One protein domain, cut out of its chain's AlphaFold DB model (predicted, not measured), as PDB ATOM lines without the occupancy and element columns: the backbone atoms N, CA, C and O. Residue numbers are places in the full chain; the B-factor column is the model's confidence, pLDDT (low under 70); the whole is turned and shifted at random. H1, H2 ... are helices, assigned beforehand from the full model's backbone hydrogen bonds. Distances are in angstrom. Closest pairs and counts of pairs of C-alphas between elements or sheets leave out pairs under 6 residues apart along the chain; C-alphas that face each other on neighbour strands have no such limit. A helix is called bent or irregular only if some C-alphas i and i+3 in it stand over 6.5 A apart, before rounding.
ATOM      1  N   ASP A  12      12.885  56.202 -14.963       95.06
ATOM      2  CA  ASP A  12      13.527  54.883 -14.923       95.06
ATOM      3  C   ASP A  12      15.000  54.998 -14.515       95.06
ATOM      4  O   ASP A  12      15.439  54.343 -13.578       95.06
ATOM      5  N   GLN A  13      15.731  55.950 -15.101       96.31
ATOM      6  CA  GLN A  13      17.129  56.209 -14.735       96.31
ATOM      7  C   GLN A  13      17.298  56.667 -13.281       96.31
ATOM      8  O   GLN A  13      18.328  56.405 -12.665       96.31
ATOM      9  N   ARG A  14      16.311  57.370 -12.713       96.62
ATOM     10  CA  ARG A  14      16.334  57.726 -11.287       96.62
ATOM     11  C   ARG A  14      16.130  56.502 -10.408       96.62
ATOM     12  O   ARG A  14      16.764  56.422  -9.364       96.62
ATOM     13  N   LEU A  15      15.248  55.588 -10.802       95.50
ATOM     14  CA  LEU A  15      15.020  54.348 -10.063       95.50
ATOM     15  C   LEU A  15      16.264  53.456 -10.092       95.50
ATOM     16  O   LEU A  15      16.660  52.968  -9.035       95.50
ATOM     17  N   ASP A  16      16.914  53.331 -11.250       96.25
ATOM     18  CA  ASP A  16      18.179  52.600 -11.384       96.25
ATOM     19  C   ASP A  16      19.268  53.216 -10.498       96.25
ATOM     20  O   ASP A  16      19.902  52.516  -9.713       96.25
ATOM     21  N   LEU A  17      19.414  54.546 -10.526       95.88
ATOM     22  CA  LEU A  17      20.369  55.246  -9.665       95.88
ATOM     23  C   LEU A  17      20.070  55.039  -8.172       95.88
ATOM     24  O   LEU A  17      20.993  54.875  -7.382       95.88
ATOM     25  N   ILE A  18      18.797  55.058  -7.763       95.06
ATOM     26  CA  ILE A  18      18.421  54.779  -6.370       95.06
ATOM     27  C   ILE A  18      18.846  53.362  -5.981       95.06
ATOM     28  O   ILE A  18      19.405  53.190  -4.901       95.06
ATOM     29  N   ALA A  19      18.615  52.371  -6.846       94.31
ATOM     30  CA  ALA A  19      19.020  50.992  -6.593       94.31
ATOM     31  C   ALA A  19      20.544  50.874  -6.446       94.31
ATOM     32  O   ALA A  19      21.013  50.356  -5.437       94.31
ATOM     33  N   GLU A  20      21.313  51.445  -7.378       95.81
ATOM     34  CA  GLU A  20      22.780  51.452  -7.316       95.81
ATOM     35  C   GLU A  20      23.305  52.134  -6.046       95.81
ATOM     36  O   GLU A  20      24.219  51.630  -5.394       95.81
ATOM     37  N   LEU A  21      22.716  53.272  -5.663       93.19
ATOM     38  CA  LEU A  21      23.093  53.973  -4.440       93.19
ATOM     39  C   LEU A  21      22.784  53.131  -3.202       93.19
ATOM     40  O   LEU A  21      23.634  53.037  -2.320       93.19
ATOM     41  N   CYS A  22      21.611  52.504  -3.140       91.38
ATOM     42  CA  CYS A  22      21.250  51.608  -2.048       91.38
ATOM     43  C   CYS A  22      22.207  50.415  -1.947       91.38
ATOM     44  O   CYS A  22      22.681  50.131  -0.851       91.38
ATOM     45  N   ASP A  23      22.547  49.780  -3.069       92.44
ATOM     46  CA  ASP A  23      23.484  48.650  -3.111       92.44
ATOM     47  C   ASP A  23      24.923  49.062  -2.755       92.44
ATOM     48  O   ASP A  23      25.715  48.244  -2.287       92.44
ATOM     49  N   SER A  24      25.277  50.335  -2.961       92.62
ATOM     50  CA  SER A  24      26.602  50.873  -2.626       92.62
ATOM     51  C   SER A  24      26.790  51.215  -1.144       92.62
ATOM     52  O   SER A  24      27.922  51.446  -0.710       92.62
ATOM     53  N   ILE A  25      25.704  51.289  -0.370       92.56
ATOM     54  CA  ILE A  25      25.753  51.632   1.052       92.56
ATOM     55  C   ILE A  25      26.116  50.385   1.860       92.56
ATOM     56  O   ILE A  25      25.413  49.377   1.828       92.56
ATOM     57  N   ASP A  26      27.196  50.480   2.635       88.56
ATOM     58  CA  ASP A  26      27.531  49.466   3.632       88.56
ATOM     59  C   ASP A  26      26.444  49.426   4.718       88.56
ATOM     60  O   ASP A  26      26.015  50.467   5.224       88.56
ATOM     61  N   HIS A  27      26.003  48.227   5.091       78.50
ATOM     62  CA  HIS A  27      24.951  48.031   6.086       78.50
ATOM     63  C   HIS A  27      25.311  48.692   7.423       78.50
ATOM     64  O   HIS A  27      24.476  49.352   8.045       78.50
ATOM     65  N   ASP A  28      26.584  48.603   7.809       84.88
ATOM     66  CA  ASP A  28      27.091  49.166   9.062       84.88
ATOM     67  C   ASP A  28      27.170  50.704   9.032       84.88
ATOM     68  O   ASP A  28      27.271  51.349  10.079       84.88
ATOM     69  N   ALA A  29      27.085  51.320   7.845       88.38
ATOM     70  CA  ALA A  29      27.077  52.773   7.688       88.38
ATOM     71  C   ALA A  29      25.707  53.406   7.988       88.38
ATOM     72  O   ALA A  29      25.623  54.627   8.152       88.38
ATOM     73  N   VAL A  30      24.639  52.604   8.087       87.25
ATOM     74  CA  VAL A  30      23.283  53.068   8.423       87.25
ATOM     75  C   VAL A  30      22.753  52.281   9.626       87.25
ATOM     76  O   VAL A  30      21.805  51.502   9.499       87.25
ATOM     77  N   PRO A  31      23.355  52.466  10.818       89.56
ATOM     78  CA  PRO A  31      22.924  51.752  12.005       89.56
ATOM     79  C   PRO A  31      21.493  52.150  12.367       89.56
ATOM     80  O   PRO A  31      21.126  53.331  12.377       89.56
ATOM     81  N   LEU A  32      20.683  51.151  12.699       92.06
ATOM     82  CA  LEU A  32      19.340  51.382  13.205       92.06
ATOM     83  C   LEU A  32      19.401  52.021  14.595       92.06
ATOM     84  O   LEU A  32      20.232  51.676  15.434       92.06
ATOM     85  N   THR A  33      18.476  52.939  14.857       95.38
ATOM     86  CA  THR A  33      18.249  53.443  16.215       95.38
ATOM     87  C   THR A  33      17.692  52.340  17.112       95.38
ATOM     88  O   THR A  33      16.992  51.441  16.645       95.38
ATOM     89  N   GLU A  34      17.911  52.450  18.423       97.19
ATOM     90  CA  GLU A  34      17.349  51.512  19.407       97.19
ATOM     91  C   GLU A  34      15.824  51.368  19.265       97.19
ATOM     92  O   GLU A  34      15.289  50.264  19.336       97.19
ATOM     93  N   ALA A  35      15.124  52.472  18.985       96.88
ATOM     94  CA  ALA A  35      13.680  52.467  18.768       96.88
ATOM     95  C   ALA A  35      13.266  51.679  17.511       96.88
ATOM     96  O   ALA A  35      12.240  51.003  17.522       96.88
ATOM     97  N   GLN A  36      14.051  51.751  16.431       96.62
ATOM     98  CA  GLN A  36      13.795  50.979  15.211       96.62
ATOM     99  C   GLN A  36      14.074  49.491  15.422       96.62
ATOM    100  O   GLN A  36      13.287  48.670  14.962       96.62
ATOM    101  N   ILE A  37      15.145  49.148  16.145       95.88
ATOM    102  CA  ILE A  37      15.469  47.756  16.498       95.88
ATOM    103  C   ILE A  37      14.330  47.151  17.327       95.88
ATOM    104  O   ILE A  37      13.774  46.125  16.946       95.88
ATOM    105  N   ALA A  38      13.905  47.838  18.393       97.06
ATOM    106  CA  ALA A  38      12.820  47.368  19.254       97.06
ATOM    107  C   ALA A  38      11.494  47.180  18.493       97.06
ATOM    108  O   ALA A  38      10.732  46.253  18.770       97.06
ATOM    109  N   GLU A  39      11.211  48.047  17.520       97.00
ATOM    110  CA  GLU A  39      10.030  47.914  16.669       97.00
ATOM    111  C   GLU A  39      10.126  46.716  15.714       97.00
ATOM    112  O   GLU A  39       9.125  46.024  15.508       97.00
ATOM    113  N   LEU A  40      11.302  46.451  15.139       94.81
ATOM    114  CA  LEU A  40      11.516  45.269  14.305       94.81
ATOM    115  C   LEU A  40      11.340  43.986  15.119       94.81
ATOM    116  O   LEU A  40      10.575  43.118  14.700       94.81
ATOM    117  N   ASP A  41      11.942  43.907  16.307       95.88
ATOM    118  CA  ASP A  41      11.800  42.759  17.209       95.88
ATOM    119  C   ASP A  41      10.330  42.507  17.565       95.88
ATOM    120  O   ASP A  41       9.836  41.382  17.470       95.88
ATOM    121  N   ARG A  42       9.583  43.568  17.897       93.88
ATOM    122  CA  ARG A  42       8.145  43.476  18.187       93.88
ATOM    123  C   ARG A  42       7.356  42.906  17.005       93.88
ATOM    124  O   ARG A  42       6.461  42.088  17.214       93.88
ATOM    125  N   ARG A  43       7.656  43.332  15.773       90.12
ATOM    126  CA  ARG A  43       6.970  42.845  14.563       90.12
ATOM    127  C   ARG A  43       7.320  41.403  14.230       90.12
ATOM    128  O   ARG A  43       6.434  40.673  13.800       90.12
ATOM    129  N   LEU A  44       8.570  40.998  14.440       89.94
ATOM    130  CA  LEU A  44       8.993  39.611  14.250       89.94
ATOM    131  C   LEU A  44       8.256  38.684  15.220       89.94
ATOM    132  O   LEU A  44       7.670  37.699  14.786       89.94
ATOM    133  N   VAL A  45       8.158  39.064  16.498       91.81
ATOM    134  CA  VAL A  45       7.386  38.304  17.497       91.81
ATOM    135  C   VAL A  45       5.904  38.200  17.122       91.81
ATOM    136  O   VAL A  45       5.305  37.140  17.285       91.81
ATOM    137  N   MET A  46       5.300  39.279  16.611       87.25
ATOM    138  CA  MET A  46       3.914  39.234  16.126       87.25
ATOM    139  C   MET A  46       3.750  38.272  14.944       87.25
ATOM    140  O   MET A  46       2.804  37.490  14.927       87.25
ATOM    141  N   LEU A  47       4.674  38.310  13.980       84.12
ATOM    142  CA  LEU A  47       4.642  37.432  12.814       84.12
ATOM    143  C   LEU A  47       4.791  35.955  13.208       84.12
ATOM    144  O   LEU A  47       4.083  35.111  12.668       84.12
ATOM    145  N   ASP A  48       5.669  35.650  14.164       85.00
ATOM    146  CA  ASP A  48       5.863  34.287  14.670       85.00
ATOM    147  C   ASP A  48       4.634  33.765  15.432       85.00
ATOM    148  O   ASP A  48       4.321  32.574  15.373       85.00
ATOM    149  N   ALA A  49       3.928  34.645  16.149       86.00
ATOM    150  CA  ALA A  49       2.711  34.293  16.877       86.00
ATOM    151  C   ALA A  49       1.517  34.043  15.939       86.00
ATOM    152  O   ALA A  49       0.693  33.167  16.209       86.00
ATOM    153  N   GLU A  50       1.434  34.790  14.835       81.19
ATOM    154  CA  GLU A  50       0.324  34.747  13.881       81.19
ATOM    155  C   GLU A  50       0.829  34.667  12.424       81.19
ATOM    156  O   GLU A  50       0.617  35.579  11.619       81.19
ATOM    157  N   PRO A  51       1.456  33.543  12.020       66.88
ATOM    158  CA  PRO A  51       2.092  33.409  10.703       66.88
ATOM    159  C   PRO A  51       1.114  33.478   9.518       66.88
ATOM    160  O   PRO A  51       1.540  33.570   8.369       66.88
ATOM    161  N   GLY A  52      -0.199  33.428   9.778       70.75
ATOM    162  CA  GLY A  52      -1.256  33.487   8.767       70.75
ATOM    163  C   GLY A  52      -1.740  34.894   8.399       70.75
ATOM    164  O   GLY A  52      -2.504  35.016   7.444       70.75
ATOM    165  N   GLU A  53      -1.333  35.944   9.122       70.62
ATOM    166  CA  GLU A  53      -1.718  37.328   8.787       70.62
ATOM    167  C   GLU A  53      -0.810  37.967   7.720       70.62
ATOM    168  O   GLU A  53      -1.163  38.975   7.102       70.62
ATOM    169  N   GLY A  54       0.357  37.369   7.469       72.38
ATOM    170  CA  GLY A  54       1.256  37.767   6.392       72.38
ATOM    171  C   GLY A  54       0.775  37.276   5.025       72.38
ATOM    172  O   GLY A  54       0.176  36.211   4.898       72.38
ATOM    173  N   ARG A  55       1.089  38.032   3.970       77.62
ATOM    174  CA  ARG A  55       0.988  37.554   2.583       77.62
ATOM    175  C   ARG A  55       2.370  37.495   1.957       77.62
ATOM    176  O   ARG A  55       3.248  38.262   2.354       77.62
ATOM    177  N   ASP A  56       2.548  36.622   0.973       84.38
ATOM    178  CA  ASP A  56       3.819  36.503   0.266       84.38
ATOM    179  C   ASP A  56       4.258  37.861  -0.311       84.38
ATOM    180  O   ASP A  56       3.477  38.589  -0.936       84.38
ATOM    181  N   ALA A  57       5.516  38.231  -0.061       83.31
ATOM    182  CA  ALA A  57       6.033  39.544  -0.430       83.31
ATOM    183  C   ALA A  57       6.143  39.713  -1.953       83.31
ATOM    184  O   ALA A  57       5.912  40.811  -2.469       83.31
ATOM    185  N   PHE A  58       6.446  38.640  -2.690       86.88
ATOM    186  CA  PHE A  58       6.519  38.677  -4.149       86.88
ATOM    187  C   PHE A  58       5.130  38.790  -4.768       86.88
ATOM    188  O   PHE A  58       4.931  39.638  -5.640       86.88
ATOM    189  N   GLU A  59       4.147  38.032  -4.280       90.12
ATOM    190  CA  GLU A  59       2.743  38.217  -4.663       90.12
ATOM    191  C   GLU A  59       2.286  39.644  -4.366       90.12
ATOM    192  O   GLU A  59       1.637  40.293  -5.196       90.12
ATOM    193  N   ALA A  60       2.700  40.187  -3.217       88.81
ATOM    194  CA  ALA A  60       2.323  41.530  -2.840       88.81
ATOM    195  C   ALA A  60       2.849  42.604  -3.797       88.81
ATOM    196  O   ALA A  60       2.119  43.541  -4.144       88.81
ATOM    197  N   LEU A  61       4.102  42.449  -4.219       88.50
ATOM    198  CA  LEU A  61       4.770  43.313  -5.183       88.50
ATOM    199  C   LEU A  61       4.171  43.178  -6.586       88.50
ATOM    200  O   LEU A  61       3.967  44.193  -7.253       88.50
ATOM    201  N   ILE A  62       3.844  41.960  -7.024       93.75
ATOM    202  CA  ILE A  62       3.174  41.718  -8.310       93.75
ATOM    203  C   ILE A  62       1.825  42.448  -8.351       93.75
ATOM    204  O   ILE A  62       1.539  43.159  -9.315       93.75
ATOM    205  N   ASP A  63       1.019  42.333  -7.294       92.81
ATOM    206  CA  ASP A  63      -0.272  43.021  -7.192       92.81
ATOM    207  C   ASP A  63      -0.144  44.546  -7.196       92.81
ATOM    208  O   ASP A  63      -0.997  45.245  -7.746       92.81
ATOM    209  N   LEU A  64       0.884  45.092  -6.539       89.62
ATOM    210  CA  LEU A  64       1.159  46.529  -6.564       89.62
ATOM    211  C   LEU A  64       1.537  46.989  -7.971       89.62
ATOM    212  O   LEU A  64       0.953  47.949  -8.466       89.62
ATOM    213  N   ARG A  65       2.440  46.268  -8.644       88.25
ATOM    214  CA  ARG A  65       2.824  46.573 -10.030       88.25
ATOM    215  C   ARG A  65       1.629  46.504 -10.971       88.25
ATOM    216  O   ARG A  65       1.467  47.404 -11.776       88.25
ATOM    217  N   ARG A  66       0.747  45.508 -10.835       90.69
ATOM    218  CA  ARG A  66      -0.465  45.403 -11.668       90.69
ATOM    219  C   ARG A  66      -1.424  46.584 -11.470       90.69
ATOM    220  O   ARG A  66      -2.086  46.982 -12.417       90.69
ATOM    221  N   ARG A  67      -1.530  47.118 -10.248       90.50
ATOM    222  CA  ARG A  67      -2.410  48.260  -9.927       90.50
ATOM    223  C   ARG A  67      -1.876  49.608 -10.409       90.50
ATOM    224  O   ARG A  67      -2.661  50.543 -10.529       90.50
ATOM    225  N   HIS A  68      -0.569  49.706 -10.617       79.94
ATOM    226  CA  HIS A  68       0.129  50.953 -10.935       79.94
ATOM    227  C   HIS A  68       0.932  50.882 -12.244       79.94
ATOM    228  O   HIS A  68       1.786  51.736 -12.472       79.94
ATOM    229  N   ALA A  69       0.662  49.874 -13.075       56.25
ATOM    230  CA  ALA A  69       1.054  49.815 -14.481       56.25
ATOM    231  C   ALA A  69      -0.016  50.500 -15.338       56.25
ATOM    232  O   ALA A  69       0.370  51.150 -16.332       56.25
TER     233      ALA A  69
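AT A GLANCE: This is residues 12 to 69 of the 69 residues of an uncharacterized protein of Niveispirillum sp. SYP-B3756 (UniProt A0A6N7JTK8). Three helices, joined by two loops, make an open, flat C-shaped ring round an empty middle, with no helix touching another. H1 and H2 make two sides, the loop of residues 25 to 33 turns the corner between them, and H3 folds back towards the beginning of H1, leaving the ring unclosed. The printed part has 58 residues with three named helices in the order H1, H2, H3 and no named strand; the class is all helix, with 40 residues in named elements. It is only just extended, close to loose, with a radius of gyration of the C-alphas of 15.9 A and spans of 41 by 34 by 13 A.

IN THESE COORDINATES: H1, residues 12 to 24, begins at C-alpha 12 at (13.527, 54.883, -14.923) and is 18.4 A long from first to last C-alpha. H2, residues 34 to 49, is the longest helix at 22.7 A and begins at C-alpha 34 at (17.349, 51.512, 19.407). H3, residues 57 to 67, is 15.4 A long and ends at C-alpha 67 at (-2.410, 48.260, -9.927).

HOW THE PARTS SIT: H1 and H2 are apart, with no C-alpha of the one within 8 A of the other. H2 and H3 are apart by the same measure, and so are H1 and H3. Residues 12 to 31, 33 to 39 and 41 to 69 stand free. In H1, H2 and H3 every O i to N i+4 pair is within hydrogen-bond range, and no helix is bent.

THE WHOLE: The C-alphas of Gln 13 and Ala 49, the two farthest apart, are separated by 41.1 A, while those of Asp 12 and Ala 69, the first and last printed, are 13.5 A apart. The links from H1 to H2, 9 residues, and from H2 to H3, 7 residues, are short. The printed part has no cut, and residue 69 is the chain's last. The mean pLDDT of the printed part is 88.8, with residues 51 and 69 under 70.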